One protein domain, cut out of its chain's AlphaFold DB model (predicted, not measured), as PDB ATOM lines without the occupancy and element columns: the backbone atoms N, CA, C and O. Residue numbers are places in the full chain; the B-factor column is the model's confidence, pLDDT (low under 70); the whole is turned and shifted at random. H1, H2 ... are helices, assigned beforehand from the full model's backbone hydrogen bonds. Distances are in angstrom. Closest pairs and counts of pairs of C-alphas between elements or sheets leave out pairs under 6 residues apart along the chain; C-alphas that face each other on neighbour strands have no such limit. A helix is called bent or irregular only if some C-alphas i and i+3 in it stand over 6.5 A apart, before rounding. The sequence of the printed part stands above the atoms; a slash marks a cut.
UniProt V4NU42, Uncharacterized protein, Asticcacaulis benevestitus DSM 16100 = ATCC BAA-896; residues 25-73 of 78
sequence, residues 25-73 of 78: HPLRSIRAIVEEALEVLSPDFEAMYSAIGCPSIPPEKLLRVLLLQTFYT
ATOM      1  N   HIS A  25      31.387  33.734 -11.227       94.81
ATOM      2  CA  HIS A  25      31.737  35.074 -10.776       94.81
ATOM      3  C   HIS A  25      30.850  35.522  -9.594       94.81
ATOM      4  O   HIS A  25      29.626  35.411  -9.696       94.81
ATOM      5  N   PRO A  26      31.407  36.128  -8.524       94.31
ATOM      6  CA  PRO A  26      30.645  36.538  -7.335       94.31
ATOM      7  C   PRO A  26      29.445  37.457  -7.613       94.31
ATOM      8  O   PRO A  26      28.436  37.392  -6.914       94.31
ATOM      9  N   LEU A  27      29.512  38.271  -8.676       93.31
ATOM     10  CA  LEU A  27      28.384  39.111  -9.110       93.31
ATOM     11  C   LEU A  27      27.099  38.329  -9.384       93.31
ATOM     12  O   LEU A  27      26.026  38.907  -9.258       93.31
ATOM     13  N   ARG A  28      27.181  37.043  -9.746       93.56
ATOM     14  CA  ARG A  28      25.995  36.204  -9.972       93.56
ATOM     15  C   ARG A  28      25.200  36.020  -8.681       93.56
ATOM     16  O   ARG A  28      23.993  36.238  -8.672       93.56
ATOM     17  N   SER A  29      25.886  35.689  -7.589       95.38
ATOM     18  CA  SER A  29      25.263  35.512  -6.275       95.38
ATOM     19  C   SER A  29      24.799  36.845  -5.692       95.38
ATOM     20  O   SER A  29      23.685  36.935  -5.188       95.38
ATOM     21  N   ILE A  30      25.613  37.899  -5.825       95.06
ATOM     22  CA  ILE A  30      25.236  39.251  -5.386       95.06
ATOM     23  C   ILE A  30      23.984  39.726  -6.124       95.06
ATOM     24  O   ILE A  30      23.078  40.260  -5.494       95.06
ATOM     25  N   ARG A  31      23.899  39.501  -7.441       93.31
ATOM     26  CA  ARG A  31      22.715  39.849  -8.226       93.31
ATOM     27  C   ARG A  31      21.464  39.186  -7.659       93.31
ATOM     28  O   ARG A  31      20.497  39.896  -7.446       93.31
ATOM     29  N   ALA A  32      21.487  37.881  -7.388       95.31
ATOM     30  CA  ALA A  32      20.322  37.179  -6.846       95.31
ATOM     31  C   ALA A  32      19.825  37.802  -5.527       95.31
ATOM     32  O   ALA A  32      18.640  38.085  -5.397       95.31
ATOM     33  N   ILE A  33      20.747  38.099  -4.604       97.38
ATOM     34  CA  ILE A  33      20.430  38.745  -3.318       97.38
ATOM     35  C   ILE A  33      19.827  40.139  -3.530       97.38
ATOM     36  O   ILE A  33      18.873  40.531  -2.864       97.38
ATOM     37  N   VAL A  34      20.398  40.910  -4.456       96.75
ATOM     38  CA  VAL A  34      19.940  42.271  -4.749       96.75
ATOM     39  C   VAL A  34      18.567  42.259  -5.417       96.75
ATOM     40  O   VAL A  34      17.734  43.072  -5.041       96.75
ATOM     41  N   GLU A  35      18.311  41.364  -6.373       95.88
ATOM     42  CA  GLU A  35      16.992  41.241  -7.011       95.88
ATOM     43  C   GLU A  35      15.905  40.933  -5.973       95.88
ATOM     44  O   GLU A  35      14.896  41.628  -5.945       95.88
ATOM     45  N   GLU A  36      16.147  39.987  -5.060       97.88
ATOM     46  CA  GLU A  36      15.207  39.662  -3.977       97.88
ATOM     47  C   GLU A  36      14.915  40.884  -3.090       97.88
ATOM     48  O   GLU A  36      13.760  41.211  -2.815       97.88
ATOM     49  N   ALA A  37      15.954  41.622  -2.691       97.88
ATOM     50  CA  ALA A  37      15.782  42.835  -1.897       97.88
ATOM     51  C   ALA A  37      15.002  43.927  -2.654       97.88
ATOM     52  O   ALA A  37      14.180  44.627  -2.062       97.88
ATOM     53  N   LEU A  38      15.247  44.086  -3.957       96.94
ATOM     54  CA  LEU A  38      14.561  45.077  -4.786       96.94
ATOM     55  C   LEU A  38      13.097  44.708  -5.041       96.94
ATOM     56  O   LEU A  38      12.255  45.601  -5.060       96.94
ATOM     57  N   GLU A  39      12.770  43.421  -5.178       96.56
ATOM     58  CA  GLU A  39      11.382  42.958  -5.274       96.56
ATOM     59  C   GLU A  39      10.581  43.330  -4.022       96.56
ATOM     60  O   GLU A  39       9.482  43.877  -4.140       96.56
ATOM     61  N   VAL A  40      11.156  43.120  -2.832       98.12
ATOM     62  CA  VAL A  40      10.529  43.488  -1.551       98.12
ATOM     63  C   VAL A  40      10.299  44.999  -1.441       98.12
ATOM     64  O   VAL A  40       9.263  45.420  -0.936       98.12
ATOM     65  N   LEU A  41      11.234  45.815  -1.935       97.12
ATOM     66  CA  LEU A  41      11.155  47.281  -1.875       97.12
ATOM     67  C   LEU A  41      10.300  47.906  -2.991       97.12
ATOM     68  O   LEU A  41       9.940  49.081  -2.910       97.12
ATOM     69  N   SER A  42       9.964  47.151  -4.039       95.69
ATOM     70  CA  SER A  42       9.260  47.677  -5.213       95.69
ATOM     71  C   SER A  42       7.913  48.351  -4.894       95.69
ATOM     72  O   SER A  42       7.656  49.418  -5.461       95.69
ATOM     73  N   PRO A  43       7.058  47.835  -3.984       96.19
ATOM     74  CA  PRO A  43       5.821  48.522  -3.603       96.19
ATOM     75  C   PRO A  43       6.068  49.884  -2.942       96.19
ATOM     76  O   PRO A  43       5.376  50.852  -3.255       96.19
ATOM     77  N   ASP A  44       7.085  49.979  -2.082       97.31
ATOM     78  CA  ASP A  44       7.451  51.230  -1.409       97.31
ATOM     79  C   ASP A  44       7.976  52.255  -2.415       97.31
ATOM     80  O   ASP A  44       7.627  53.437  -2.363       97.31
ATOM     81  N   PHE A  45       8.775  51.802  -3.384       95.31
ATOM     82  CA  PHE A  45       9.211  52.646  -4.487       95.31
ATOM     83  C   PHE A  45       8.033  53.159  -5.306       95.31
ATOM     84  O   PHE A  45       7.996  54.348  -5.601       95.31
ATOM     85  N   GLU A  46       7.067  52.306  -5.651       94.81
ATOM     86  CA  GLU A  46       5.878  52.719  -6.403       94.81
ATOM     87  C   GLU A  46       5.081  53.801  -5.662       94.81
ATOM     88  O   GLU A  46       4.733  54.821  -6.257       94.81
ATOM     89  N   ALA A  47       4.879  53.635  -4.352       95.75
ATOM     90  CA  ALA A  47       4.142  54.583  -3.518       95.75
ATOM     91  C   ALA A  47       4.769  55.990  -3.469       95.75
ATOM     92  O   ALA A  47       4.067  56.970  -3.214       95.75
ATOM     93  N   MET A  48       6.074  56.117  -3.731       94.25
ATOM     94  CA  MET A  48       6.767  57.411  -3.768       94.25
ATOM     95  C   MET A  48       6.569  58.189  -5.078       94.25
ATOM     96  O   MET A  48       6.855  59.389  -5.118       94.25
ATOM     97  N   TYR A  49       6.097  57.557  -6.158       94.06
ATOM     98  CA  TYR A  49       5.931  58.222  -7.452       94.06
ATOM     99  C   TYR A  49       4.500  58.721  -7.687       94.06
ATOM    100  O   TYR A  49       3.512  58.070  -7.373       94.06
ATOM    101  N   SER A  50       4.380  59.880  -8.341       93.44
ATOM    102  CA  SER A  50       3.088  60.374  -8.840       93.44
ATOM    103  C   SER A  50       2.506  59.436  -9.901       93.44
ATOM    104  O   SER A  50       3.231  59.026 -10.807       93.44
ATOM    105  N   ALA A  51       1.194  59.191  -9.868       91.44
ATOM    106  CA  ALA A  51       0.477  58.398 -10.874       91.44
ATOM    107  C   ALA A  51       0.391  59.070 -12.262       91.44
ATOM    108  O   ALA A  51       0.008  58.430 -13.236       91.44
ATOM    109  N   ILE A  52       0.745  60.356 -12.371       93.62
ATOM    110  CA  ILE A  52       0.684  61.125 -13.621       93.62
ATOM    111  C   ILE A  52       2.066  61.630 -14.056       93.62
ATOM    112  O   ILE A  52       3.045  61.609 -13.300       93.62
ATOM    113  N   GLY A  53       2.139  62.093 -15.304       92.19
ATOM    114  CA  GLY A  53       3.341  62.670 -15.905       92.19
ATOM    115  C   GLY A  53       4.244  61.649 -16.601       92.19
ATOM    116  O   GLY A  53       3.858  60.508 -16.849       92.19
ATOM    117  N   CYS A  54       5.459  62.082 -16.938       93.38
ATOM    118  CA  CYS A  54       6.436  61.259 -17.649       93.38
ATOM    119  C   CYS A  54       6.969  60.121 -16.747       93.38
ATOM    120  O   CYS A  54       7.248  60.378 -15.568       93.38
ATOM    121  N   PRO A  55       7.122  58.883 -17.262       93.69
ATOM    122  CA  PRO A  55       7.809  57.810 -16.549       93.69
ATOM    123  C   PRO A  55       9.268  58.179 -16.238       93.69
ATOM    124  O   PRO A  55      10.025  58.558 -17.131       93.69
ATOM    125  N   SER A  56       9.680  58.047 -14.978       92.75
ATOM    126  CA  SER A  56      11.075  58.220 -14.565       92.75
ATOM    127  C   SER A  56      11.910  56.956 -14.789       92.75
ATOM    128  O   SER A  56      11.384  55.872 -15.032       92.75
ATOM    129  N   ILE A  57      13.226  57.060 -14.597       92.81
ATOM    130  CA  ILE A  57      14.071  55.878 -14.391       92.81
ATOM    131  C   ILE A  57      13.675  55.232 -13.046       92.81
ATOM    132  O   ILE A  57      13.574  55.962 -12.056       92.81
ATOM    133  N   PRO A  58      13.430  53.910 -12.991       94.88
ATOM    134  CA  PRO A  58      13.128  53.223 -11.740       94.88
ATOM    135  C   PRO A  58      14.349  53.171 -10.806       94.88
ATOM    136  O   PRO A  58      15.480  53.004 -11.283       94.88
ATOM    137  N   PRO A  59      14.146  53.278  -9.481       95.06
ATOM    138  CA  PRO A  59      15.230  53.290  -8.501       95.06
ATOM    139  C   PRO A  59      16.079  52.012  -8.527       95.06
ATOM    140  O   PRO A  59      17.289  52.088  -8.314       95.06
ATOM    141  N   GLU A  60      15.509  50.861  -8.888       96.38
ATOM    142  CA  GLU A  60      16.224  49.587  -9.016       96.38
ATOM    143  C   GLU A  60      17.431  49.676  -9.952       96.38
ATOM    144  O   GLU A  60      18.487  49.098  -9.688       96.38
ATOM    145  N   LYS A  61      17.305  50.412 -11.061       93.88
ATOM    146  CA  LYS A  61      18.405  50.577 -12.020       93.88
ATOM    147  C   LYS A  61      19.550  51.368 -11.410       93.88
ATOM    148  O   LYS A  61      20.709  50.998 -11.584       93.88
ATOM    149  N   LEU A  62      19.225  52.428 -10.677       93.88
ATOM    150  CA  LEU A  62      20.215  53.267 -10.012       93.88
ATOM    151  C   LEU A  62      20.922  52.492  -8.900       93.88
ATOM    152  O   LEU A  62      22.148  52.503  -8.839       93.88
ATOM    153  N   LEU A  63      20.172  51.759  -8.077       95.50
ATOM    154  CA  LEU A  63      20.726  50.969  -6.979       95.50
ATOM    155  C   LEU A  63      21.657  49.857  -7.477       95.50
ATOM    156  O   LEU A  63      22.767  49.727  -6.963       95.50
ATOM    157  N   ARG A  64      21.277  49.113  -8.529       94.25
ATOM    158  CA  ARG A  64      22.173  48.113  -9.141       94.25
ATOM    159  C   ARG A  64      23.478  48.745  -9.636       94.25
ATOM    160  O   ARG A  64      24.550  48.189  -9.406       94.25
ATOM    161  N   VAL A  65      23.410  49.916 -10.276       92.06
ATOM    162  CA  VAL A  65      24.606  50.634 -10.753       92.06
ATOM    163  C   VAL A  65      25.475  51.118  -9.592       92.06
ATOM    164  O   VAL A  65      26.690  50.946  -9.643       92.06
ATOM    165  N   LEU A  66      24.882  51.667  -8.530       94.31
ATOM    166  CA  LEU A  66      25.622  52.126  -7.349       94.31
ATOM    167  C   LEU A  66      26.367  50.984  -6.654       94.31
ATOM    168  O   LEU A  66      27.499  51.170  -6.203       94.31
ATOM    169  N   LEU A  67      25.776  49.790  -6.608       94.12
ATOM    170  CA  LEU A  67      26.442  48.600  -6.083       94.12
ATOM    171  C   LEU A  67      27.634  48.197  -6.956       94.12
ATOM    172  O   LEU A  67      28.733  48.012  -6.438       94.12
ATOM    173  N   LEU A  68      27.457  48.141  -8.281       91.56
ATOM    174  CA  LEU A  68      28.561  47.864  -9.207       91.56
ATOM    175  C   LEU A  68      29.688  48.890  -9.077       91.56
ATOM    176  O   LEU A  68      30.859  48.512  -9.033       91.56
ATOM    177  N   GLN A  69      29.342  50.174  -8.972       91.50
ATOM    178  CA  GLN A  69      30.307  51.235  -8.722       91.50
ATOM    179  C   GLN A  69      31.025  50.990  -7.394       91.50
ATOM    180  O   GLN A  69      32.243  51.017  -7.365       91.50
ATOM    181  N   THR A  70      30.315  50.672  -6.317       91.56
ATOM    182  CA  THR A  70      30.930  50.420  -5.004       91.56
ATOM    183  C   THR A  70      31.900  49.235  -5.029       91.56
ATOM    184  O   THR A  70      32.952  49.299  -4.396       91.56
ATOM    185  N   PHE A  71      31.582  48.171  -5.771       91.06
ATOM    186  CA  PHE A  71      32.420  46.970  -5.849       91.06
ATOM    187  C   PHE A  71      33.629  47.106  -6.783       91.06
ATOM    188  O   PHE A  71      34.661  46.493  -6.518       91.06
ATOM    189  N   TYR A  72      33.502  47.862  -7.878       87.25
ATOM    190  CA  TYR A  72      34.479  47.852  -8.979       87.25
ATOM    191  C   TYR A  72      35.006  49.233  -9.379       87.25
ATOM    192  O   TYR A  72      35.768  49.342 -10.338       87.25
ATOM    193  N   THR A  73      34.628  50.303  -8.677       83.69
ATOM    194  CA  THR A  73      35.263  51.607  -8.880       83.69
ATOM    195  C   THR A  73      36.673  51.610  -8.294       83.69
ATOM    196  O   THR A  73      36.915  51.100  -7.200       83.69
TER     197      THR A  73
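What this domain is: This is residues 25 to 73 of the 78 residues of an uncharacterized protein of Asticcacaulis benevestitus DSM 16100 = ATCC BAA-896 (UniProt V4NU42). Picture a loose, flat hairpin of two helices: the long, kinked H1 runs out, a wide loop makes the turn, and the shorter H2 folds back beside it. Residues 50 to 57 of that loop stick out at the turn, away from both helices. The printed part has 49 residues, with two named helices in the order H1, H2 and no named strand; the class is all helix. The whole is loose, with a radius of gyration of the C-alphas of 12.9 A and spans of 40 by 22 by 12 A.

Where its parts are: Start at His 25 and find C-alpha 26 at (30.645, 36.538, -7.335), where H1 begins. It holds residues 26 to 47 and measures 32.3 A from first to last C-alpha. Look near residue 40 for a kink of 46 degrees; H1 is irregular there, with C-alphas 40 and 43 standing 7.2 A apart. Read on to C-alpha 59 at (15.230, 53.290, -8.501), where H2 begins; its residues 59 to 72 span 20.0 A and end at C-alpha 72 at (34.479, 47.852, -8.979).

How they stand to each other: H1 and H2 form a helical hairpin and run opposite ways at a shallow tilt of 30 degrees. They only just touch, with 3 pairs of C-alphas within 8 A; the closest C-alphas are those of Leu 38 and Glu 60, 6.4 A apart. H2 touches H1 with residues 59 to 64 alone. In H2 every O i to N i+4 pair is within hydrogen-bond range; in H1, 16 of 18 are.

The domain as a whole: The two C-alphas farthest apart are those of His 25 and Ile 52, at 40.6 A. The link from H1 to H2, 11 residues, is long, and residues 50 to 57 stand free. The printed part has no cut, its mean pLDDT is 94.2, and no printed residue is under 70.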